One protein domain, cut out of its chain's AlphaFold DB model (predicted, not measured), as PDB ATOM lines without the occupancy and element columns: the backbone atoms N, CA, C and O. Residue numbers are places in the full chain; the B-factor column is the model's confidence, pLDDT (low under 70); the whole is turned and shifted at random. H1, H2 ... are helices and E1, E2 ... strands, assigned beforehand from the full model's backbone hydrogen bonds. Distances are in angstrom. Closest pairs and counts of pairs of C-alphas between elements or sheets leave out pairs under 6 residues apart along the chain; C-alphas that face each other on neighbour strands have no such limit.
ATOM      1  N   ASP A  88       7.597  13.018  35.123       93.25
ATOM      2  CA  ASP A  88       8.868  12.760  34.445       93.25
ATOM      3  C   ASP A  88       9.228  11.275  34.606       93.25
ATOM      4  O   ASP A  88       9.416  10.774  35.717       93.25
ATOM      5  N   SER A  89       9.325  10.564  33.484       93.12
ATOM      6  CA  SER A  89       9.608   9.125  33.441       93.12
ATOM      7  C   SER A  89      11.017   8.752  33.917       93.12
ATOM      8  O   SER A  89      11.275   7.581  34.199       93.12
ATOM      9  N   SER A  90      11.914   9.733  34.053       93.69
ATOM     10  CA  SER A  90      13.250   9.578  34.635       93.69
ATOM     11  C   SER A  90      13.291   9.758  36.159       93.69
ATOM     12  O   SER A  90      14.364   9.615  36.747       93.69
ATOM     13  N   LEU A  91      12.157  10.039  36.820       96.69
ATOM     14  CA  LEU A  91      12.087  10.334  38.256       96.69
ATOM     15  C   LEU A  91      11.286   9.312  39.074       96.69
ATOM     16  O   LEU A  91      10.359   8.650  38.596       96.69
ATOM     17  N   CYS A  92      11.630   9.252  40.358       98.31
ATOM     18  CA  CYS A  92      10.875   8.583  41.405       98.31
ATOM     19  C   CYS A  92      10.073   9.585  42.232       98.31
ATOM     20  O   CYS A  92      10.542  10.688  42.514       98.31
ATOM     21  N   TYR A  93       8.884   9.171  42.659       98.56
ATOM     22  CA  TYR A  93       7.916   9.993  43.370       98.56
ATOM     23  C   TYR A  93       7.466   9.340  44.677       98.56
ATOM     24  O   TYR A  93       7.180   8.141  44.749       98.56
ATOM     25  N   SER A  94       7.315  10.170  45.704       98.06
ATOM     26  CA  SER A  94       6.558   9.840  46.913       98.06
ATOM     27  C   SER A  94       5.174  10.481  46.840       98.06
ATOM     28  O   SER A  94       5.007  11.492  46.161       98.06
ATOM     29  N   HIS A  95       4.186   9.919  47.539       97.94
ATOM     30  CA  HIS A  95       2.877  10.553  47.716       97.94
ATOM     31  C   HIS A  95       2.552  10.683  49.201       97.94
ATOM     32  O   HIS A  95       2.692   9.715  49.952       97.94
ATOM     33  N   ASN A  96       2.014  11.832  49.614       97.31
ATOM     34  CA  ASN A  96       1.631  12.161  50.999       97.31
ATOM     35  C   ASN A  96       0.439  11.351  51.584       97.31
ATOM     36  O   ASN A  96      -0.176  11.766  52.560       97.31
ATOM     37  N   ALA A  97       0.095  10.211  50.974       93.88
ATOM     38  CA  ALA A  97      -1.013   9.308  51.309       93.88
ATOM     39  C   ALA A  97      -2.445   9.897  51.430       93.88
ATOM     40  O   ALA A  97      -3.330   9.155  51.858       93.88
ATOM     41  N   LYS A  98      -2.698  11.157  51.048       96.38
ATOM     42  CA  LYS A  98      -4.040  11.770  51.046       96.38
ATOM     43  C   LYS A  98      -4.850  11.468  49.771       96.38
ATOM     44  O   LYS A  98      -4.282  11.273  48.701       96.38
ATOM     45  N   SER A  99      -6.176  11.523  49.885       95.00
ATOM     46  CA  SER A  99      -7.146  11.423  48.775       95.00
ATOM     47  C   SER A  99      -8.013  12.685  48.604       95.00
ATOM     48  O   SER A  99      -9.007  12.676  47.879       95.00
ATOM     49  N   ASP A 100      -7.651  13.774  49.286       96.00
ATOM     50  CA  ASP A 100      -8.310  15.083  49.237       96.00
ATOM     51  C   ASP A 100      -7.626  16.025  48.213       96.00
ATOM     52  O   ASP A 100      -6.782  15.595  47.415       96.00
ATOM     53  N   LYS A 101      -7.988  17.319  48.217       93.69
ATOM     54  CA  LYS A 101      -7.358  18.343  47.359       93.69
ATOM     55  C   LYS A 101      -5.889  18.640  47.720       93.69
ATOM     56  O   LYS A 101      -5.196  19.222  46.893       93.69
ATOM     57  N   ASP A 102      -5.391  18.219  48.885       96.12
ATOM     58  CA  ASP A 102      -3.976  18.364  49.259       96.12
ATOM     59  C   ASP A 102      -3.139  17.138  48.847       96.12
ATOM     60  O   ASP A 102      -1.915  17.149  48.999       96.12
ATOM     61  N   GLY A 103      -3.759  16.059  48.350       97.75
ATOM     62  CA  GLY A 103      -3.037  14.897  47.831       97.75
ATOM     63  C   GLY A 103      -2.068  15.298  46.715       97.75
ATOM     64  O   GLY A 103      -2.417  16.102  45.847       97.75
ATOM     65  N   LEU A 104      -0.827  14.813  46.798       98.44
ATOM     66  CA  LEU A 104       0.283  15.263  45.960       98.44
ATOM     67  C   LEU A 104       1.358  14.179  45.824       98.44
ATOM     68  O   LEU A 104       1.806  13.609  46.826       98.44
ATOM     69  N   PHE A 105       1.815  13.971  44.588       98.69
ATOM     70  CA  PHE A 105       3.080  13.328  44.257       98.69
ATOM     71  C   PHE A 105       4.212  14.370  44.191       98.69
ATOM     72  O   PHE A 105       4.151  15.301  43.385       98.69
ATOM     73  N   THR A 106       5.275  14.173  44.973       98.25
ATOM     74  CA  THR A 106       6.493  15.009  44.960       98.25
ATOM     75  C   THR A 106       7.698  14.157  44.535       98.25
ATOM     76  O   THR A 106       7.858  13.045  45.062       98.25
ATOM     77  N   PRO A 107       8.540  14.628  43.588       97.75
ATOM     78  CA  PRO A 107       9.722  13.899  43.129       97.75
ATOM     79  C   PRO A 107      10.798  13.819  44.221       97.75
ATOM     80  O   PRO A 107      11.049  14.791  44.932       97.75
ATOM     81  N   THR A 108      11.443  12.659  44.351       96.88
ATOM     82  CA  THR A 108      12.403  12.360  45.429       96.88
ATOM     83  C   THR A 108      13.801  11.991  44.944       96.88
ATOM     84  O   THR A 108      14.773  12.240  45.656       96.88
ATOM     85  N   SER A 109      13.930  11.384  43.763       96.31
ATOM     86  CA  SER A 109      15.212  10.930  43.207       96.31
ATOM     87  C   SER A 109      15.112  10.661  41.705       96.31
ATOM     88  O   SER A 109      14.017  10.537  41.163       96.31
ATOM     89  N   LEU A 110      16.260  10.494  41.043       95.12
ATOM     90  CA  LEU A 110      16.315   9.892  39.706       95.12
ATOM     91  C   LEU A 110      15.931   8.400  39.770       95.12
ATOM     92  O   LEU A 110      16.218   7.720  40.760       95.12
ATOM     93  N   ALA A 111      15.318   7.893  38.704       93.50
ATOM     94  CA  ALA A 111      14.966   6.492  38.509       93.50
ATOM     95  C   ALA A 111      16.097   5.737  37.793       93.50
ATOM     96  O   ALA A 111      16.621   6.185  36.774       93.50
ATOM     97  N   THR A 112      16.464   4.552  38.283       91.56
ATOM     98  CA  THR A 112      17.547   3.756  37.677       91.56
ATOM     99  C   THR A 112      16.972   2.835  36.605       91.56
ATOM    100  O   THR A 112      16.421   1.783  36.921       91.56
ATOM    101  N   GLY A 113      17.045   3.246  35.335       83.00
ATOM    102  CA  GLY A 113      16.409   2.515  34.228       83.00
ATOM    103  C   GLY A 113      14.886   2.450  34.382       83.00
ATOM    104  O   GLY A 113      14.299   1.375  34.304       83.00
ATOM    105  N   GLY A 114      14.266   3.581  34.739       88.81
ATOM    106  CA  GLY A 114      12.833   3.681  35.038       88.81
ATOM    107  C   GLY A 114      12.402   3.066  36.378       88.81
ATOM    108  O   GLY A 114      11.242   3.223  36.759       88.81
ATOM    109  N   LYS A 115      13.300   2.393  37.114       95.69
ATOM    110  CA  LYS A 115      12.987   1.734  38.391       95.69
ATOM    111  C   LYS A 115      13.100   2.664  39.592       95.69
ATOM    112  O   LYS A 115      14.053   3.436  39.713       95.69
ATOM    113  N   CYS A 116      12.161   2.487  40.515       95.81
ATOM    114  CA  CYS A 116      12.000   3.225  41.758       95.81
ATOM    115  C   CYS A 116      11.642   2.247  42.876       95.81
ATOM    116  O   CYS A 116      10.487   1.868  43.048       95.81
ATOM    117  N   LYS A 117      12.655   1.806  43.624       88.94
ATOM    118  CA  LYS A 117      12.459   0.885  44.746       88.94
ATOM    119  C   LYS A 117      11.798   1.618  45.916       88.94
ATOM    120  O   LYS A 117      12.237   2.707  46.273       88.94
ATOM    121  N   ASP A 118      10.784   0.999  46.524       89.81
ATOM    122  CA  ASP A 118      10.041   1.522  47.685       89.81
ATOM    123  C   ASP A 118       9.348   2.892  47.432       89.81
ATOM    124  O   ASP A 118       8.916   3.565  48.367       89.81
ATOM    125  N   ALA A 119       9.204   3.293  46.161       97.00
ATOM    126  CA  ALA A 119       8.638   4.562  45.692       97.00
ATOM    127  C   ALA A 119       7.885   4.360  44.360       97.00
ATOM    128  O   ALA A 119       7.933   3.280  43.780       97.00
ATOM    129  N   TRP A 120       7.172   5.372  43.856       98.44
ATOM    130  CA  TRP A 120       6.502   5.286  42.550       98.44
ATOM    131  C   TRP A 120       7.433   5.720  41.414       98.44
ATOM    132  O   TRP A 120       8.099   6.745  41.520       98.44
ATOM    133  N   SER A 121       7.448   4.984  40.306       98.56
ATOM    134  CA  SER A 121       8.106   5.389  39.061       98.56
ATOM    135  C   SER A 121       7.216   6.340  38.269       98.56
ATOM    136  O   SER A 121       6.061   6.013  37.993       98.56
ATOM    137  N   GLY A 122       7.756   7.487  37.846       97.56
ATOM    138  CA  GLY A 122       7.050   8.407  36.951       97.56
ATOM    139  C   GLY A 122       6.662   7.755  35.620       97.56
ATOM    140  O   GLY A 122       5.586   8.026  35.097       97.56
ATOM    141  N   ASN A 123       7.478   6.816  35.123       95.88
ATOM    142  CA  ASN A 123       7.204   6.089  33.882       95.88
ATOM    143  C   ASN A 123       5.969   5.182  34.021       95.88
ATOM    144  O   ASN A 123       5.098   5.147  33.156       95.88
ATOM    145  N   TRP A 124       5.876   4.479  35.153       97.00
ATOM    146  CA  TRP A 124       4.733   3.626  35.470       97.00
ATOM    147  C   TRP A 124       3.473   4.453  35.766       97.00
ATOM    148  O   TRP A 124       2.391   4.100  35.309       97.00
ATOM    149  N   LEU A 125       3.604   5.591  36.459       98.00
ATOM    150  CA  LEU A 125       2.482   6.505  36.693       98.00
ATOM    151  C   LEU A 125       1.942   7.096  35.378       98.00
ATOM    152  O   LEU A 125       0.729   7.115  35.188       98.00
ATOM    153  N   ASN A 126       2.806   7.488  34.434       95.56
ATOM    154  CA  ASN A 126       2.376   7.968  33.115       95.56
ATOM    155  C   ASN A 126       1.568   6.914  32.338       95.56
ATOM    156  O   ASN A 126       0.522   7.259  31.788       95.56
ATOM    157  N   TYR A 127       1.997   5.646  32.338       94.38
ATOM    158  CA  TYR A 127       1.225   4.535  31.762       94.38
ATOM    159  C   TYR A 127      -0.159   4.378  32.416       94.38
ATOM    160  O   TYR A 127      -1.157   4.191  31.725       94.38
ATOM    161  N   GLN A 128      -0.229   4.474  33.747       95.44
ATOM    162  CA  GLN A 128      -1.465   4.231  34.494       95.44
ATOM    163  C   GLN A 128      -2.477   5.379  34.412       95.44
ATOM    164  O   GLN A 128      -3.675   5.105  34.370       95.44
ATOM    165  N   THR A 129      -2.032   6.643  34.444       96.56
ATOM    166  CA  THR A 129      -2.905   7.785  34.787       96.56
ATOM    167  C   THR A 129      -3.071   8.850  33.696       96.56
ATOM    168  O   THR A 129      -3.623   9.910  33.984       96.56
ATOM    169  N   THR A 130      -2.571   8.662  32.472       94.62
ATOM    170  CA  THR A 130      -2.604   9.733  31.448       94.62
ATOM    171  C   THR A 130      -3.851   9.644  30.562       94.62
ATOM    172  O   THR A 130      -3.914   8.801  29.666       94.62
ATOM    173  N   HIS A 144      -1.862  20.899  32.346       95.69
ATOM    174  CA  HIS A 144      -2.787  21.676  33.174       95.69
ATOM    175  C   HIS A 144      -2.138  22.002  34.527       95.69
ATOM    176  O   HIS A 144      -2.085  21.156  35.422       95.69
ATOM    177  N   ARG A 145      -1.621  23.228  34.655       95.06
ATOM    178  CA  ARG A 145      -1.077  23.775  35.903       95.06
ATOM    179  C   ARG A 145      -2.244  24.239  36.786       95.06
ATOM    180  O   ARG A 145      -2.855  25.262  36.501       95.06
ATOM    181  N   GLU A 146      -2.564  23.477  37.827       93.94
ATOM    182  CA  GLU A 146      -3.580  23.842  38.833       93.94
ATOM    183  C   GLU A 146      -3.018  24.886  39.811       93.94
ATOM    184  O   GLU A 146      -3.705  25.830  40.190       93.94
ATOM    185  N   ILE A 147      -1.735  24.749  40.159       95.69
ATOM    186  CA  ILE A 147      -0.951  25.804  40.804       95.69
ATOM    187  C   ILE A 147       0.119  26.251  39.813       95.69
ATOM    188  O   ILE A 147       0.935  25.438  39.375       95.69
ATOM    189  N   ASP A 148       0.122  27.543  39.483       95.19
ATOM    190  CA  ASP A 148       1.125  28.196  38.638       95.19
ATOM    191  C   ASP A 148       1.595  29.507  39.293       95.19
ATOM    192  O   ASP A 148       1.334  30.602  38.806       95.19
ATOM    193  N   THR A 149       2.248  29.418  40.455       93.75
ATOM    194  CA  THR A 149       2.843  30.591  41.127       93.75
ATOM    195  C   THR A 149       4.296  30.767  40.691       93.75
ATOM    196  O   THR A 149       4.878  29.866  40.090       93.75
ATOM    197  N   ALA A 150       4.935  31.899  40.999       84.00
ATOM    198  CA  ALA A 150       6.365  32.059  40.716       84.00
ATOM    199  C   ALA A 150       7.220  30.965  41.398       84.00
ATOM    200  O   ALA A 150       8.204  30.503  40.827       84.00
ATOM    201  N   ASP A 151       6.835  30.522  42.597       85.62
ATOM    202  CA  ASP A 151       7.621  29.586  43.404       85.62
ATOM    203  C   ASP A 151       7.298  28.103  43.186       85.62
ATOM    204  O   ASP A 151       8.197  27.283  43.371       85.62
ATOM    205  N   GLN A 152       6.066  27.752  42.797       94.00
ATOM    206  CA  GLN A 152       5.603  26.363  42.711       94.00
ATOM    207  C   GLN A 152       4.765  26.108  41.451       94.00
ATOM    208  O   GLN A 152       3.966  26.948  41.030       94.00
ATOM    209  N   THR A 153       4.919  24.911  40.876       97.06
ATOM    210  CA  THR A 153       4.076  24.422  39.780       97.06
ATOM    211  C   THR A 153       3.539  23.033  40.115       97.06
ATOM    212  O   THR A 153       4.324  22.107  40.319       97.06
ATOM    213  N   ILE A 154       2.213  22.877  40.145       98.00
ATOM    214  CA  ILE A 154       1.550  21.577  40.326       98.00
ATOM    215  C   ILE A 154       0.678  21.296  39.106       98.00
ATOM    216  O   ILE A 154      -0.215  22.081  38.784       98.00
ATOM    217  N   LEU A 155       0.931  20.169  38.440       97.94
ATOM    218  CA  LEU A 155       0.073  19.662  37.371       97.94
ATOM    219  C   LEU A 155      -1.026  18.770  37.950       97.94
ATOM    220  O   LEU A 155      -0.776  18.006  38.881       97.94
ATOM    221  N   ARG A 156      -2.226  18.834  37.372       96.50
ATOM    222  CA  ARG A 156      -3.413  18.077  37.796       96.50
ATOM    223  C   ARG A 156      -3.941  17.238  36.630       96.50
ATOM    224  O   ARG A 156      -4.050  17.750  35.519       96.50
ATOM    225  N   ARG A 157      -4.284  15.970  36.892       96.88
ATOM    226  CA  ARG A 157      -4.986  15.095  35.932       96.88
ATOM    227  C   ARG A 157      -6.394  15.618  35.625       96.88
ATOM    228  O   ARG A 157      -7.038  16.218  36.486       96.88
ATOM    229  N   ALA A 158      -6.885  15.365  34.417       95.31
ATOM    230  CA  ALA A 158      -8.253  15.649  34.014       95.31
ATOM    231  C   ALA A 158      -9.296  15.048  34.975       95.31
ATOM    232  O   ALA A 158      -9.102  13.979  35.560       95.31
ATOM    233  N   TYR A 159     -10.428  15.746  35.095       94.06
ATOM    234  CA  TYR A 159     -11.646  15.223  35.708       94.06
ATOM    235  C   TYR A 159     -12.219  14.092  34.846       94.06
ATOM    236  O   TYR A 159     -12.396  14.284  33.644       94.06
ATOM    237  N   ILE A 160     -12.520  12.954  35.476       95.12
ATOM    238  CA  ILE A 160     -13.088  11.755  34.850       95.12
ATOM    239  C   ILE A 160     -14.293  11.302  35.696       95.12
ATOM    240  O   ILE A 160     -14.088  11.019  36.875       95.12
ATOM    241  N   PRO A 161     -15.533  11.268  35.176       93.75
ATOM    242  CA  PRO A 161     -16.697  10.801  35.936       93.75
ATOM    243  C   PRO A 161     -16.620   9.306  36.285       93.75
ATOM    244  O   PRO A 161     -15.839   8.563  35.697       93.75
ATOM    245  N   GLN A 162     -17.456   8.844  37.222       93.75
ATOM    246  CA  GLN A 162     -17.678   7.414  37.497       93.75
ATOM    247  C   GLN A 162     -18.630   6.746  36.490       93.75
ATOM    248  O   GLN A 162     -19.563   6.041  36.874       93.75
ATOM    249  N   ASP A 163     -18.359   6.990  35.214       92.94
ATOM    250  CA  ASP A 163     -18.976   6.375  34.042       92.94
ATOM    251  C   ASP A 163     -17.893   5.637  33.230       92.94
ATOM    252  O   ASP A 163     -16.757   5.476  33.687       92.94
ATOM    253  N   ALA A 164     -18.217   5.234  32.008       91.50
ATOM    254  CA  ALA A 164     -17.334   4.604  31.032       91.50
ATOM    255  C   ALA A 164     -16.014   5.342  30.746       91.50
ATOM    256  O   ALA A 164     -15.094   4.730  30.212       91.50
ATOM    257  N   HIS A 165     -15.869   6.633  31.070       92.81
ATOM    258  CA  HIS A 165     -14.579   7.318  30.927       92.81
ATOM    259  C   HIS A 165     -13.572   6.912  32.022       92.81
ATOM    260  O   HIS A 165     -12.387   7.234  31.911       92.81
ATOM    261  N   SER A 166     -14.014   6.234  33.089       94.12
ATOM    262  CA  SER A 166     -13.153   5.673  34.135       94.12
ATOM    263  C   SER A 166     -12.553   4.326  33.719       94.12
ATOM    264  O   SER A 166     -13.244   3.313  33.698       94.12
ATOM    265  N   TRP A 167     -11.238   4.280  33.488       93.31
ATOM    266  CA  TRP A 167     -10.537   3.056  33.075       93.31
ATOM    267  C   TRP A 167      -9.856   2.313  34.236       93.31
ATOM    268  O   TRP A 167      -9.484   2.895  35.266       93.31
ATOM    269  N   GLY A 168      -9.615   1.013  34.035       92.62
ATOM    270  CA  GLY A 168      -8.923   0.140  34.982       92.62
ATOM    271  C   GLY A 168      -7.771  -0.659  34.365       92.62
ATOM    272  O   GLY A 168      -7.834  -1.071  33.214       92.62
ATOM    273  N   LYS A 169      -6.726  -0.940  35.152       93.50
ATOM    274  CA  LYS A 169      -5.630  -1.869  34.809       93.50
ATOM    275  C   LYS A 169      -5.283  -2.792  35.982       93.50
ATOM    276  O   LYS A 169      -5.576  -2.487  37.137       93.50
ATOM    277  N   GLU A 170      -4.623  -3.919  35.716       93.75
ATOM    278  CA  GLU A 170      -4.180  -4.872  36.748       93.75
ATOM    279  C   GLU A 170      -2.719  -5.324  36.594       93.75
ATOM    280  O   GLU A 170      -2.157  -5.309  35.505       93.75
ATOM    281  N   TYR A 171      -2.128  -5.777  37.703       95.94
ATOM    282  CA  TYR A 171      -0.848  -6.495  37.755       95.94
ATOM    283  C   TYR A 171      -1.027  -7.797  38.538       95.94
ATOM    284  O   TYR A 171      -1.545  -7.759  39.657       95.94
ATOM    285  N   THR A 172      -0.573  -8.934  38.001       94.75
ATOM    286  CA  THR A 172      -0.715 -10.250  38.648       94.75
ATOM    287  C   THR A 172       0.617 -10.808  39.160       94.75
ATOM    288  O   THR A 172       0.712 -11.127  40.340       94.75
ATOM    289  N   SER A 173       1.657 -10.951  38.332       95.06
ATOM    290  CA  SER A 173       2.957 -11.485  38.772       95.06
ATOM    291  C   SER A 173       4.062 -11.304  37.729       95.06
ATOM    292  O   SER A 173       3.800 -11.214  36.534       95.06
ATOM    293  N   LYS A 174       5.333 -11.414  38.142       94.31
ATOM    294  CA  LYS A 174       6.479 -11.394  37.212       94.31
ATOM    295  C   LYS A 174       6.393 -12.429  36.078       94.31
ATOM    296  O   LYS A 174       6.943 -12.187  35.010       94.31
ATOM    297  N   SER A 175       5.733 -13.571  36.276       91.25
ATOM    298  CA  SER A 175       5.612 -14.601  35.232       91.25
ATOM    299  C   SER A 175       4.520 -14.318  34.194       91.25
ATOM    300  O   SER A 175       4.473 -15.022  33.192       91.25
ATOM    301  N   ILE A 176       3.658 -13.321  34.425       88.56
ATOM    302  CA  ILE A 176       2.563 -12.926  33.520       88.56
ATOM    303  C   ILE A 176       2.784 -11.497  33.000       88.56
ATOM    304  O   ILE A 176       2.578 -11.220  31.824       88.56
ATOM    305  N   ASP A 177       3.252 -10.602  33.868       91.00
ATOM    306  CA  ASP A 177       3.536  -9.196  33.582       91.00
ATOM    307  C   ASP A 177       5.001  -8.942  33.168       91.00
ATOM    308  O   ASP A 177       5.345  -7.844  32.752       91.00
ATOM    309  N   GLY A 178       5.898  -9.925  33.304       92.75
ATOM    310  CA  GLY A 178       7.324  -9.828  32.938       92.75
ATOM    311  C   GLY A 178       8.216  -9.066  33.933       92.75
ATOM    312  O   GLY A 178       9.422  -9.321  34.012       92.75
ATOM    313  N   TYR A 179       7.647  -8.170  34.744       94.69
ATOM    314  CA  TYR A 179       8.367  -7.318  35.699       94.69
ATOM    315  C   TYR A 179       7.910  -7.518  37.156       94.69
ATOM    316  O   TYR A 179       6.940  -8.212  37.425       94.69
ATOM    317  N   LEU A 180       8.628  -6.935  38.124       96.31
ATOM    318  CA  LEU A 180       8.220  -6.907  39.535       96.31
ATOM    319  C   LEU A 180       7.537  -5.570  39.848       96.31
ATOM    320  O   LEU A 180       8.177  -4.533  39.720       96.31
ATOM    321  N   ILE A 181       6.285  -5.565  40.322       96.50
ATOM    322  CA  ILE A 181       5.585  -4.310  40.696       96.50
ATOM    323  C   ILE A 181       6.343  -3.472  41.747       96.50
ATOM    324  O   ILE A 181       6.316  -2.244  41.703       96.50
ATOM    325  N   SER A 182       7.111  -4.127  42.624       96.56
ATOM    326  CA  SER A 182       8.001  -3.519  43.626       96.56
ATOM    327  C   SER A 182       9.254  -2.825  43.060       96.56
ATOM    328  O   SER A 182       9.980  -2.179  43.812       96.56
ATOM    329  N   ASP A 183       9.534  -2.964  41.760       96.69
ATOM    330  CA  ASP A 183      10.600  -2.220  41.072       96.69
ATOM    331  C   ASP A 183      10.118  -0.829  40.602       96.69
ATOM    332  O   ASP A 183      10.947  -0.007  40.215       96.69
ATOM    333  N   TYR A 184       8.803  -0.560  40.609       97.69
ATOM    334  CA  TYR A 184       8.187   0.663  40.056       97.69
ATOM    335  C   TYR A 184       7.141   1.309  40.980       97.69
ATOM    336  O   TYR A 184       6.569   2.341  40.632       97.69
ATOM    337  N   THR A 185       6.847   0.692  42.123       97.38
ATOM    338  CA  THR A 185       5.818   1.129  43.074       97.38
ATOM    339  C   THR A 185       6.261   0.804  44.510       97.38
ATOM    340  O   THR A 185       7.050  -0.124  44.709       97.38
ATOM    341  N   PRO A 186       5.699   1.462  45.541       96.62
ATOM    342  CA  PRO A 186       5.883   1.070  46.939       96.62
ATOM    343  C   PRO A 186       5.053  -0.174  47.331       96.62
ATOM    344  O   PRO A 186       4.885  -0.457  48.519       96.62
ATOM    345  N   LEU A 187       4.474  -0.898  46.363       95.81
ATOM    346  CA  LEU A 187       3.654  -2.080  46.611       95.81
ATOM    347  C   LEU A 187       4.524  -3.340  46.684       95.81
ATOM    348  O   LEU A 187       5.524  -3.495  45.982       95.81
ATOM    349  N   LYS A 188       4.110  -4.274  47.541       95.19
ATOM    350  CA  LYS A 188       4.669  -5.630  47.567       95.19
ATOM    351  C   LYS A 188       4.160  -6.420  46.358       95.19
ATOM    352  O   LYS A 188       3.260  -5.982  45.650       95.19
ATOM    353  N   GLN A 189       4.716  -7.606  46.137       95.31
ATOM    354  CA  GLN A 189       4.074  -8.573  45.247       95.31
ATOM    355  C   GLN A 189       2.725  -9.014  45.852       95.31
ATOM    356  O   GLN A 189       2.657  -9.153  47.079       95.31
ATOM    357  N   PRO A 190       1.675  -9.250  45.042       95.50
ATOM    358  CA  PRO A 190       0.477  -9.941  45.505       95.50
ATOM    359  C   PRO A 190       0.808 -11.380  45.918       95.50
ATOM    360  O   PRO A 190       1.819 -11.957  45.505       95.50
ATOM    361  N   SER A 191      -0.072 -11.964  46.724       94.62
ATOM    362  CA  SER A 191      -0.021 -13.383  47.071       94.62
ATOM    363  C   SER A 191      -0.396 -14.264  45.870       94.62
ATOM    364  O   SER A 191      -0.933 -13.793  44.865       94.62
ATOM    365  N   GLU A 192      -0.149 -15.568  45.980       92.94
ATOM    366  CA  GLU A 192      -0.491 -16.535  44.935       92.94
ATOM    367  C   GLU A 192      -1.984 -16.473  44.548       92.94
ATOM    368  O   GLU A 192      -2.859 -16.333  45.406       92.94
ATOM    369  N   ASN A 193      -2.274 -16.566  43.244       90.31
ATOM    370  CA  ASN A 193      -3.613 -16.458  42.641       90.31
ATOM    371  C   ASN A 193      -4.357 -15.119  42.868       90.31
ATOM    372  O   ASN A 193      -5.521 -14.988  42.482       90.31
ATOM    373  N   LYS A 194      -3.685 -14.103  43.422       94.81
ATOM    374  CA  LYS A 194      -4.202 -12.741  43.605       94.81
ATOM    375  C   LYS A 194      -3.496 -11.733  42.692       94.81
ATOM    376  O   LYS A 194      -2.523 -12.053  42.017       94.81
ATOM    377  N   ARG A 195      -4.011 -10.502  42.661       95.50
ATOM    378  CA  ARG A 195      -3.495  -9.387  41.852       95.50
ATOM    379  C   ARG A 195      -3.637  -8.038  42.551       95.50
ATOM    380  O   ARG A 195      -4.104  -7.950  43.690       95.50
ATOM    381  N   HIS A 196      -3.172  -6.986  41.892       96.88
ATOM    382  CA  HIS A 196      -3.417  -5.591  42.255       96.88
ATOM    383  C   HIS A 196      -4.213  -4.921  41.136       96.88
ATOM    384  O   HIS A 196      -3.914  -5.150  39.964       96.88
ATOM    385  N   LEU A 197      -5.221  -4.128  41.502       96.94
ATOM    386  CA  LEU A 197      -6.071  -3.375  40.579       96.94
ATOM    387  C   LEU A 197      -5.794  -1.876  40.724       96.94
ATOM    388  O   LEU A 197      -5.569  -1.389  41.836       96.94
ATOM    389  N   PHE A 198      -5.850  -1.160  39.606       97.00
ATOM    390  CA  PHE A 198      -5.555   0.264  39.482       97.00
ATOM    391  C   PHE A 198      -6.670   0.921  38.664       97.00
ATOM    392  O   PHE A 198      -6.763   0.683  37.466       97.00
ATOM    393  N   GLY A 199      -7.537   1.698  39.309       96.19
ATOM    394  CA  GLY A 199      -8.648   2.406  38.665       96.19
ATOM    395  C   GLY A 199      -8.416   3.917  38.627       96.19
ATOM    396  O   GLY A 199      -7.894   4.478  39.592       96.19
ATOM    397  N   ASN A 200      -8.814   4.584  37.544       97.12
ATOM    398  CA  ASN A 200      -8.668   6.031  37.372       97.12
ATOM    399  C   ASN A 200     -10.037   6.693  37.215       97.12
ATOM    400  O   ASN A 200     -10.745   6.432  36.256       97.12
ATOM    401  N   LEU A 201     -10.380   7.578  38.151       95.75
ATOM    402  CA  LEU A 201     -11.686   8.239  38.241       95.75
ATOM    403  C   LEU A 201     -11.576   9.552  39.020       95.75
ATOM    404  O   LEU A 201     -10.561   9.813  39.661       95.75
ATOM    405  N   THR A 202     -12.646  10.326  39.068       95.38
ATOM    406  CA  THR A 202     -12.890  11.353  40.079       95.38
ATOM    407  C   THR A 202     -14.174  10.978  40.811       95.38
ATOM    408  O   THR A 202     -15.230  10.908  40.197       95.38
ATOM    409  N   GLN A 203     -14.105  10.727  42.125       92.06
ATOM    410  CA  GLN A 203     -15.244  10.206  42.898       92.06
ATOM    411  C   GLN A 203     -16.428  11.189  42.954       92.06
ATOM    412  O   GLN A 203     -16.486  12.055  43.836       92.06
ATOM    413  N   ASN A 204     -17.375  11.046  42.028       91.94
ATOM    414  CA  ASN A 204     -18.544  11.907  41.845       91.94
ATOM    415  C   ASN A 204     -19.892  11.169  41.974       91.94
ATOM    416  O   ASN A 204     -20.934  11.819  41.876       91.94
ATOM    417  N   ALA A 205     -19.895   9.853  42.221       90.12
ATOM    418  CA  ALA A 205     -21.129   9.095  42.408       90.12
ATOM    419  C   ALA A 205     -21.975   9.674  43.560       90.12
ATOM    420  O   ALA A 205     -21.456   9.997  44.634       90.12
ATOM    421  N   GLY A 206     -23.279   9.840  43.325       88.69
ATOM    422  CA  GLY A 206     -24.234  10.436  44.262       88.69
ATOM    423  C   GLY A 206     -24.061  11.941  44.529       88.69
ATOM    424  O   GLY A 206     -24.731  12.468  45.417       88.69
ATOM    425  N   LYS A 207     -23.179  12.653  43.809       91.56
ATOM    426  CA  LYS A 207     -22.958  14.104  43.971       91.56
ATOM    427  C   LYS A 207     -23.579  14.889  42.826       91.56
ATOM    428  O   LYS A 207     -23.463  14.487  41.677       91.56
ATOM    429  N   SER A 208     -24.161  16.047  43.140       91.88
ATOM    430  CA  SER A 208     -24.760  16.909  42.123       91.88
ATOM    431  C   SER A 208     -23.787  17.919  41.545       91.88
ATOM    432  O   SER A 208     -23.342  18.829  42.239       91.88
ATOM    433  N   CYS A 209     -23.531  17.799  40.245       87.81
ATOM    434  CA  CYS A 209     -22.693  18.701  39.458       87.81
ATOM    435  C   CYS A 209     -23.508  19.919  38.976       87.81
ATOM    436  O   CYS A 209     -23.562  20.222  37.779       87.81
ATOM    437  N   THR A 210     -24.236  20.556  39.904       82.81
ATOM    438  CA  THR A 210     -25.156  21.671  39.619       82.81
ATOM    439  C   THR A 210     -24.381  22.887  39.117       82.81
ATOM    440  O   THR A 210     -24.663  23.389  38.030       82.81
ATOM    441  N   ARG A 211     -23.344  23.302  39.851       77.69
ATOM    442  CA  ARG A 211     -22.223  24.063  39.297       77.69
ATOM    443  C   ARG A 211     -21.172  23.090  38.779       77.69
ATOM    444  O   ARG A 211     -21.017  21.977  39.275       77.69
ATOM    445  N   LEU A 212     -20.363  23.561  37.840       66.62
ATOM    446  CA  LEU A 212     -19.200  22.821  37.353       66.62
ATOM    447  C   LEU A 212     -18.171  22.518  38.438       66.62
ATOM    448  O   LEU A 212     -17.618  21.419  38.456       66.62
ATOM    449  N   ASP A 213     -17.926  23.472  39.330       71.31
ATOM    450  CA  ASP A 213     -16.926  23.349  40.396       71.31
ATOM    451  C   ASP A 213     -17.337  22.299  41.442       71.31
ATOM    452  O   ASP A 213     -16.481  21.728  42.107       71.31
ATOM    453  N   ASP A 214     -18.629  21.969  41.557       78.19
ATOM    454  CA  ASP A 214     -19.118  20.956  42.504       78.19
ATOM    455  C   ASP A 214     -18.531  19.558  42.199       78.19
ATOM    456  O   ASP A 214     -18.380  18.731  43.103       78.19
ATOM    457  N   CYS A 215     -18.150  19.315  40.934       84.06
ATOM    458  CA  CYS A 215     -17.570  18.057  40.458       84.06
ATOM    459  C   CYS A 215     -16.178  18.189  39.814       84.06
ATOM    460  O   CYS A 215     -15.308  17.373  40.111       84.06
ATOM    461  N   SER A 216     -15.921  19.214  38.989       77.94
ATOM    462  CA  SER A 216     -14.641  19.385  38.259       77.94
ATOM    463  C   SER A 216     -13.429  19.454  39.199       77.94
ATOM    464  O   SER A 216     -12.350  18.932  38.907       77.94
ATOM    465  N   ASP A 217     -13.627  20.099  40.348       84.62
ATOM    466  CA  ASP A 217     -12.618  20.334  41.378       84.62
ATOM    467  C   ASP A 217     -12.347  19.114  42.264       84.62
ATOM    468  O   ASP A 217     -11.330  19.086  42.968       84.62
ATOM    469  N   LEU A 218     -13.228  18.108  42.255       93.19
ATOM    470  CA  LEU A 218     -13.071  16.912  43.081       93.19
ATOM    471  C   LEU A 218     -11.740  16.208  42.751       93.19
ATOM    472  O   LEU A 218     -11.305  16.246  41.599       93.19
ATOM    473  N   PRO A 219     -11.046  15.607  43.735       95.38
ATOM    474  CA  PRO A 219      -9.685  15.125  43.518       95.38
ATOM    475  C   PRO A 219      -9.656  13.996  42.469       95.38
ATOM    476  O   PRO A 219     -10.370  13.008  42.644       95.38
ATOM    477  N   PRO A 220      -8.857  14.106  41.390       96.44
ATOM    478  CA  PRO A 220      -8.711  13.025  40.422       96.44
ATOM    479  C   PRO A 220      -7.884  11.908  41.060       96.44
ATOM    480  O   PRO A 220      -6.729  12.118  41.425       96.44
ATOM    481  N   HIS A 221      -8.455  10.721  41.226       97.69
ATOM    482  CA  HIS A 221      -7.836   9.608  41.946       97.69
ATOM    483  C   HIS A 221      -7.137   8.614  41.021       97.69
ATOM    484  O   HIS A 221      -7.623   8.310  39.933       97.69
ATOM    485  N   LEU A 222      -6.021   8.073  41.502       98.19
ATOM    486  CA  LEU A 222      -5.559   6.723  41.207       98.19
ATOM    487  C   LEU A 222      -5.969   5.853  42.402       98.19
ATOM    488  O   LEU A 222      -5.469   6.031  43.516       98.19
ATOM    489  N   SER A 223      -6.902   4.937  42.178       97.06
ATOM    490  CA  SER A 223      -7.449   4.038  43.191       97.06
ATOM    491  C   SER A 223      -6.784   2.674  43.108       97.06
ATOM    492  O   SER A 223      -6.883   1.984  42.097       97.06
ATOM    493  N   VAL A 224      -6.114   2.276  44.185       97.31
ATOM    494  CA  VAL A 224      -5.336   1.038  44.266       97.31
ATOM    495  C   VAL A 224      -6.074   0.033  45.142       97.31
ATOM    496  O   VAL A 224      -6.333   0.318  46.311       97.31
ATOM    497  N   VAL A 225      -6.365  -1.157  44.616       97.06
ATOM    498  CA  VAL A 225      -6.862  -2.298  45.405       97.06
ATOM    499  C   VAL A 225      -5.784  -3.369  45.427       97.06
ATOM    500  O   VAL A 225      -5.419  -3.919  44.387       97.06
ATOM    501  N   THR A 226      -5.255  -3.669  46.612       95.62
ATOM    502  CA  THR A 226      -4.187  -4.662  46.774       95.62
ATOM    503  C   THR A 226      -4.728  -6.039  47.155       95.62
ATOM    504  O   THR A 226      -5.773  -6.173  47.788       95.62
ATOM    505  N   ASP A 227      -3.968  -7.064  46.764       94.62
ATOM    506  CA  ASP A 227      -4.121  -8.466  47.169       94.62
ATOM    507  C   ASP A 227      -5.567  -9.012  47.056       94.62
ATOM    508  O   ASP A 227      -6.091  -9.650  47.974       94.62
ATOM    509  N   THR A 228      -6.214  -8.780  45.908       95.31
ATOM    510  CA  THR A 228      -7.570  -9.277  45.598       95.31
ATOM    511  C   THR A 228      -7.549 -10.452  44.614       95.31
ATOM    512  O   THR A 228      -6.643 -10.572  43.788       95.31
ATOM    513  N   ALA A 229      -8.556 -11.326  44.698       94.31
ATOM    514  CA  ALA A 229      -8.809 -12.393  43.723       94.31
ATOM    515  C   ALA A 229      -9.691 -11.930  42.540       94.31
ATOM    516  O   ALA A 229      -9.782 -12.634  41.531       94.31
ATOM    517  N   THR A 230     -10.303 -10.746  42.634       92.75
ATOM    518  CA  THR A 230     -11.168 -10.134  41.610       92.75
ATOM    519  C   THR A 230     -10.363  -9.710  40.367       92.75
ATOM    520  O   THR A 230      -9.186  -9.355  40.477       92.75
ATOM    521  N   ARG A 231     -10.953  -9.811  39.167       90.56
ATOM    522  CA  ARG A 231     -10.382  -9.323  37.887       90.56
ATOM    523  C   ARG A 231     -10.646  -7.824  37.727       90.56
ATOM    524  O   ARG A 231     -11.626  -7.344  38.283       90.56
ATOM    525  N   ILE A 232      -9.838  -7.106  36.945       90.56
ATOM    526  CA  ILE A 232     -10.055  -5.660  36.742       90.56
ATOM    527  C   ILE A 232     -11.438  -5.314  36.170       90.56
ATOM    528  O   ILE A 232     -12.104  -4.425  36.692       90.56
ATOM    529  N   TRP A 233     -11.908  -6.072  35.179       87.94
ATOM    530  CA  TRP A 233     -13.202  -5.855  34.528       87.94
ATOM    531  C   TRP A 233     -14.391  -6.040  35.484       87.94
ATOM    532  O   TRP A 233     -15.365  -5.313  35.387       87.94
ATOM    533  N   ASN A 234     -14.276  -6.878  36.522       88.25
ATOM    534  CA  ASN A 234     -15.288  -6.988  37.590       88.25
ATOM    535  C   ASN A 234     -15.358  -5.739  38.514       88.25
ATOM    536  O   ASN A 234     -16.031  -5.779  39.546       88.25
ATOM    537  N   TRP A 235     -14.606  -4.674  38.217       91.25
ATOM    538  CA  TRP A 235     -14.576  -3.416  38.970       91.25
ATOM    539  C   TRP A 235     -14.632  -2.177  38.064       91.25
ATOM    540  O   TRP A 235     -15.284  -1.202  38.427       91.25
ATOM    541  N   ALA A 236     -13.962  -2.209  36.908       90.56
ATOM    542  CA  ALA A 236     -13.997  -1.146  35.901       90.56
ATOM    543  C   ALA A 236     -15.180  -1.279  34.924       90.56
ATOM    544  O   ALA A 236     -15.723  -0.278  34.483       90.56
ATOM    545  N   SER A 237     -15.636  -2.502  34.650       87.56
ATOM    546  CA  SER A 237     -16.788  -2.786  33.787       87.56
ATOM    547  C   SER A 237     -17.936  -3.272  34.670       87.56
ATOM    548  O   SER A 237     -18.233  -4.464  34.764       87.56
ATOM    549  N   THR A 238     -18.530  -2.337  35.409       87.50
ATOM    550  CA  THR A 238     -19.637  -2.602  36.334       87.50
ATOM    551  C   THR A 238     -20.763  -1.617  36.112       87.50
ATOM    552  O   THR A 238     -20.494  -0.418  36.086       87.50
ATOM    553  N   GLU A 239     -21.983  -2.152  36.099       85.25
ATOM    554  CA  GLU A 239     -23.231  -1.434  36.359       85.25
ATOM    555  C   GLU A 239     -23.062  -0.330  37.412       85.25
ATOM    556  O   GLU A 239     -22.361  -0.495  38.423       85.25
ATOM    557  N   ASN A 240     -23.720   0.787  37.140       82.50
ATOM    558  CA  ASN A 240     -23.488   2.087  37.742       82.50
ATOM    559  C   ASN A 240     -23.414   2.099  39.295       82.50
ATOM    560  O   ASN A 240     -24.319   1.595  39.974       82.50
ATOM    561  N   PRO A 241     -22.405   2.749  39.925       88.88
ATOM    562  CA  PRO A 241     -21.321   3.535  39.329       88.88
ATOM    563  C   PRO A 241     -20.058   2.724  39.024       88.88
ATOM    564  O   PRO A 241     -19.620   1.888  39.821       88.88
ATOM    565  N   VAL A 242     -19.367   3.103  37.948       91.88
ATOM    566  CA  VAL A 242     -18.064   2.536  37.581       91.88
ATOM    567  C   VAL A 242     -17.026   2.738  38.699       91.88
ATOM    568  O   VAL A 242     -16.992   3.763  39.397       91.88
ATOM    569  N   LEU A 243     -16.175   1.722  38.903       92.88
ATOM    570  CA  LEU A 243     -15.176   1.644  39.977       92.88
ATOM    571  C   LEU A 243     -15.784   1.808  41.388       92.88
ATOM    572  O   LEU A 243     -15.201   2.464  42.261       92.88
ATOM    573  N   ALA A 244     -16.939   1.177  41.640       87.50
ATOM    574  CA  ALA A 244     -17.637   1.156  42.933       87.50
ATOM    575  C   ALA A 244     -16.782   0.663  44.129       87.50
ATOM    576  O   ALA A 244     -15.782  -0.036  43.979       87.50
ATOM    577  N   ASN A 245     -17.187   1.004  45.359       82.31
ATOM    578  CA  ASN A 245     -16.445   0.700  46.602       82.31
ATOM    579  C   ASN A 245     -16.675  -0.711  47.189       82.31
ATOM    580  O   ASN A 245     -16.147  -1.025  48.253       82.31
ATOM    581  N   ASN A 246     -17.503  -1.542  46.555       79.19
ATOM    582  CA  ASN A 246     -17.980  -2.821  47.097       79.19
ATOM    583  C   ASN A 246     -17.697  -4.039  46.195       79.19
ATOM    584  O   ASN A 246     -17.749  -5.166  46.684       79.19
ATOM    585  N   THR A 247     -17.366  -3.849  44.914       81.00
ATOM    586  CA  THR A 247     -17.194  -4.939  43.930       81.00
ATOM    587  C   THR A 247     -15.771  -5.521  43.875       81.00
ATOM    588  O   THR A 247     -15.584  -6.695  43.557       81.00
ATOM    589  N   HIS A 248     -14.746  -4.755  44.265       87.25
ATOM    590  CA  HIS A 248     -13.331  -5.115  44.064       87.25
ATOM    591  C   HIS A 248     -12.743  -6.203  44.993       87.25
ATOM    592  O   HIS A 248     -11.597  -6.617  44.796       87.25
ATOM    593  N   GLY A 249     -13.475  -6.686  46.006       84.50
ATOM    594  CA  GLY A 249     -13.084  -7.865  46.806       84.50
ATOM    595  C   GLY A 249     -11.764  -7.755  47.595       84.50
ATOM    596  O   GLY A 249     -11.086  -8.758  47.808       84.50
ATOM    597  N   GLY A 250     -11.372  -6.547  48.009       84.94
ATOM    598  CA  GLY A 250     -10.102  -6.263  48.695       84.94
ATOM    599  C   GLY A 250     -10.101  -4.873  49.337       84.94
ATOM    600  O   GLY A 250     -11.145  -4.229  49.385       84.94
ATOM    601  N   THR A 251      -8.952  -4.378  49.800       87.50
ATOM    602  CA  THR A 251      -8.855  -3.035  50.410       87.50
ATOM    603  C   THR A 251      -8.472  -1.985  49.368       87.50
ATOM    604  O   THR A 251      -7.381  -2.054  48.805       87.50
ATOM    605  N   ARG A 252      -9.348  -0.997  49.145       92.56
ATOM    606  CA  ARG A 252      -9.094   0.186  48.306       92.56
ATOM    607  C   ARG A 252      -8.292   1.244  49.065       92.56
ATOM    608  O   ARG A 252      -8.529   1.475  50.250       92.56
ATOM    609  N   LYS A 253      -7.391   1.933  48.365       95.38
ATOM    610  CA  LYS A 253      -6.777   3.189  48.798       95.38
ATOM    611  C   LYS A 253      -6.624   4.146  47.620       95.38
ATOM    612  O   LYS A 253      -6.065   3.774  46.590       95.38
ATOM    613  N   ASP A 254      -7.053   5.385  47.815       96.56
ATOM    614  CA  ASP A 254      -7.039   6.424  46.787       96.56
ATOM    615  C   ASP A 254      -5.843   7.373  46.959       96.56
ATOM    616  O   ASP A 254      -5.448   7.701  48.080       96.56
ATOM    617  N   TYR A 255      -5.272   7.802  45.835       98.12
ATOM    618  CA  TYR A 255      -4.141   8.725  45.738       98.12
ATOM    619  C   TYR A 255      -4.505   9.842  44.752       98.12
ATOM    620  O   TYR A 255      -4.897   9.548  43.624       98.12
ATOM    621  N   THR A 256      -4.401  11.113  45.138       98.44
ATOM    622  CA  THR A 256      -4.757  12.227  44.240       98.44
ATOM    623  C   THR A 256      -3.666  12.454  43.186       98.44
ATOM    624  O   THR A 256      -2.519  12.751  43.511       98.44
ATOM    625  N   VAL A 257      -4.023  12.376  41.901       98.31
ATOM    626  CA  VAL A 257      -3.118  12.578  40.757       98.31
ATOM    627  C   VAL A 257      -2.892  14.072  40.500       98.31
ATOM    628  O   VAL A 257      -3.347  14.664  39.518       98.31
ATOM    629  N   ARG A 258      -2.160  14.673  41.436       98.31
ATOM    630  CA  ARG A 258      -1.512  15.981  41.335       98.31
ATOM    631  C   ARG A 258      -0.013  15.761  41.477       98.31
ATOM    632  O   ARG A 258       0.399  14.976  42.329       98.31
ATOM    633  N   VAL A 259       0.801  16.419  40.659       98.19
ATOM    634  CA  VAL A 259       2.258  16.233  40.649       98.19
ATOM    635  C   VAL A 259       2.991  17.566  40.672       98.19
ATOM    636  O   VAL A 259       2.746  18.446  39.849       98.19
ATOM    637  N   GLU A 260       3.906  17.703  41.625       97.81
ATOM    638  CA  GLU A 260       4.832  18.827  41.708       97.81
ATOM    639  C   GLU A 260       5.953  18.659  40.674       97.81
ATOM    640  O   GLU A 260       6.591  17.604  40.592       97.81
ATOM    641  N   VAL A 261       6.180  19.686  39.851       96.62
ATOM    642  CA  VAL A 261       7.111  19.631  38.712       96.62
ATOM    643  C   VAL A 261       8.031  20.845  38.670       96.62
ATOM    644  O   VAL A 261       7.686  21.916  39.168       96.62
ATOM    645  N   CYS A 262       9.181  20.688  38.010       93.44
ATOM    646  CA  CYS A 262      10.149  21.763  37.796       93.44
ATOM    647  C   CYS A 262      10.673  22.377  39.107       93.44
ATOM    648  O   CYS A 262      10.807  23.596  39.237       93.44
ATOM    649  N   THR A 263      10.966  21.523  40.090       92.75
ATOM    650  CA  THR A 263      11.585  21.941  41.354       92.75
ATOM    651  C   THR A 263      13.054  22.308  41.120       92.75
ATOM    652  O   THR A 263      13.650  21.935  40.111       92.75
ATOM    653  N   SER A 264      13.686  23.002  42.070       87.12
ATOM    654  CA  SER A 264      15.111  23.365  41.973       87.12
ATOM    655  C   SER A 264      16.070  22.167  41.899       87.12
ATOM    656  O   SER A 264      17.198  22.337  41.448       87.12
ATOM    657  N   ALA A 265      15.636  20.977  42.328       89.69
ATOM    658  CA  ALA A 265      16.399  19.731  42.233       89.69
ATOM    659  C   ALA A 265      16.005  18.862  41.022       89.69
ATOM    660  O   ALA A 265      16.806  18.043  40.577       89.69
ATOM    661  N   PHE A 266      14.785  19.025  40.498       90.31
ATOM    662  CA  PHE A 266      14.212  18.187  39.443       90.31
ATOM    663  C   PHE A 266      13.497  19.057  38.395       90.31
ATOM    664  O   PHE A 266      12.285  19.284  38.446       90.31
ATOM    665  N   ASN A 267      14.290  19.553  37.445       85.62
ATOM    666  CA  ASN A 267      13.909  20.505  36.395       85.62
ATOM    667  C   ASN A 267      14.249  20.024  34.969       85.62
ATOM    668  O   ASN A 267      14.235  20.820  34.027       85.62
ATOM    669  N   SER A 268      14.518  18.726  34.793       75.62
ATOM    670  CA  SER A 268      14.661  18.109  33.470       75.62
ATOM    671  C   SER A 268      13.417  18.374  32.613       75.62
ATOM    672  O   SER A 268      12.287  18.312  33.097       75.62
ATOM    673  N   GLY A 269      13.614  18.740  31.344       70.12
ATOM    674  CA  GLY A 269      12.517  19.092  30.433       70.12
ATOM    675  C   GLY A 269      11.746  20.379  30.780       70.12
ATOM    676  O   GLY A 269      10.732  20.653  30.139       70.12
ATOM    677  N   CYS A 270      12.202  21.174  31.754       85.25
ATOM    678  CA  CYS A 270      11.616  22.464  32.118       85.25
ATOM    679  C   CYS A 270      12.455  23.634  31.580       85.25
ATOM    680  O   CYS A 270      13.683  23.562  31.531       85.25
ATOM    681  N   LYS A 271      11.809  24.755  31.245       84.62
ATOM    682  CA  LYS A 271      12.483  26.007  30.858       84.62
ATOM    683  C   LYS A 271      12.622  26.937  32.063       84.62
ATOM    684  O   LYS A 271      11.700  27.036  32.873       84.62
ATOM    685  N   GLN A 272      13.761  27.618  32.174       84.94
ATOM    686  CA  GLN A 272      14.013  28.612  33.217       84.94
ATOM    687  C   GLN A 272      13.466  29.992  32.814       84.94
ATOM    688  O   GLN A 272      13.720  30.468  31.708       84.94
ATOM    689  N   TYR A 273      12.765  30.641  33.743       80.19
ATOM    690  CA  TYR A 273      12.287  32.022  33.677       80.19
ATOM    691  C   TYR A 273      12.717  32.715  34.975       80.19
ATOM    692  O   TYR A 273      12.394  32.253  36.074       80.19
ATOM    693  N   GLY A 274      13.532  33.766  34.869       81.19
ATOM    694  CA  GLY A 274      14.200  34.352  36.033       81.19
ATOM    695  C   GLY A 274      15.036  33.304  36.784       81.19
ATOM    696  O   GLY A 274      15.986  32.751  36.237       81.19
ATOM    697  N   THR A 275      14.667  33.011  38.033       78.25
ATOM    698  CA  THR A 275      15.313  32.006  38.904       78.25
ATOM    699  C   THR A 275      14.500  30.711  39.063       78.25
ATOM    700  O   THR A 275      14.788  29.899  39.945       78.25
ATOM    701  N   LYS A 276      13.448  30.525  38.258       81.69
ATOM    702  CA  LYS A 276      12.403  29.508  38.454       81.69
ATOM    703  C   LYS A 276      12.203  28.679  37.193       81.69
ATOM    704  O   LYS A 276      12.438  29.160  36.092       81.69
ATOM    705  N   TYR A 277      11.770  27.431  37.343       88.19
ATOM    706  CA  TYR A 277      11.594  26.504  36.224       88.19
ATOM    707  C   TYR A 277      10.110  26.215  35.988       88.19
ATOM    708  O   TYR A 277       9.337  26.068  36.934       88.19
ATOM    709  N   LYS A 278       9.712  26.121  34.716       92.94
ATOM    710  CA  LYS A 278       8.328  25.868  34.295       92.94
ATOM    711  C   LYS A 278       8.252  24.775  33.229       92.94
ATOM    712  O   LYS A 278       9.137  24.708  32.371       92.94
ATOM    713  N   PRO A 279       7.207  23.928  33.249       93.81
ATOM    714  CA  PRO A 279       7.020  22.907  32.232       93.81
ATOM    715  C   PRO A 279       6.504  23.580  30.960       93.81
ATOM    716  O   PRO A 279       5.509  24.310  31.001       93.81
ATOM    717  N   THR A 280       7.177  23.348  29.839       90.62
ATOM    718  CA  THR A 280       6.823  23.933  28.539       90.62
ATOM    719  C   THR A 280       6.359  22.869  27.549       90.62
ATOM    720  O   THR A 280       6.480  21.664  27.775       90.62
TER     721      THR A 280
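This is residues 88 to 130 and 144 to 280 of the 1257 residues of the protein "Pilus assembly protein" of Rhodoferax sediminis (UniProt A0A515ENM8). Picture a flat body with a twisted four-strand sheet, E5 E6 E7 E8, toward one end and the small hairpin E10 and E11 at the other; between them E8 runs on into E9 of a small three-strand sheet, E3 E4 E9, with the hairpin E1 and E2 beside E9. H1 packs between the large sheet and E1, H4 covers part of the large sheet's opposite face, and residues 208 to 213, of which 213 belongs to H3, stick out. The printed part has 180 residues with four named helices and eleven named strands, in the order E1 E2 H1 E3 E4 E5 H2 E6 H3 E7 H4 E8 E9 E10 E11, and the four sheets are antiparallel. The class is mixed, helices and strands, with under half of the residues in named elements; the whole is compact, radius of gyration of the C-alphas 17.0 A, spanning 52 by 46 by 21 A.

Find C-alpha 220 at (-8.711, 13.025, 40.422); from there E7 runs 22.9 A to residue 228. Its sheet also holds E5, residues 168 to 171, E6, 195 to 202, 22.8 A, and E8, 251 to 256, 17.0 A. Look next for E9, 258 to 260, E3, 145 to 148, and E4, 153 to 156. E1, 91 to 95, begins at C-alpha 91 (12.087, 10.334, 38.256), and E2 is 105 to 110. E10 is 270 to 273, and E11, 276 to 279, ends at C-alpha 279 (7.020, 22.907, 32.232). The helices are H1, 122 to 129, 10.2 A, H2, 174 to 177, H3, 213 to 216, and H4, 233 to 236.

In the large sheet, only just strongly twisted at up to 4.2 A off its plane, look for N 169 and O 198 of E5 and E6 at 2.8 A, N 223 and O 199 of E7 and E6 at 2.8 A, and N 224 and O 253 of E7 and E8 at 2.8 A, within hydrogen-bond range. H1 is on this sheet at a height of 9.8 A; its closest C-alphas to E6 are Thr 129 and Asn 200, 6.6 A. H4 is on the opposite face, height 8.3 A. H2 and H3 are not on it. E4 and E9 pair through N 155 and O 259, 2.9 A. The closest C-alphas of E2 and E9 are Phe 105 and Val 259, 4.7 A. In H1 every O i to N i+4 pair is within range; H2, H3 and H4 are too short for one.

The C-alphas farthest apart, Asn 193 and Gly 274, are 54.2 A apart. Residues 131 to 143 are not printed, and C-alphas 130 and 144 are 12.1 A apart across the cut. The long links are E2 to H1, E4 to E5, H2 to E6 and H4 to E8. Mean pLDDT of the printed part is 92.3; residue 212 is under 70.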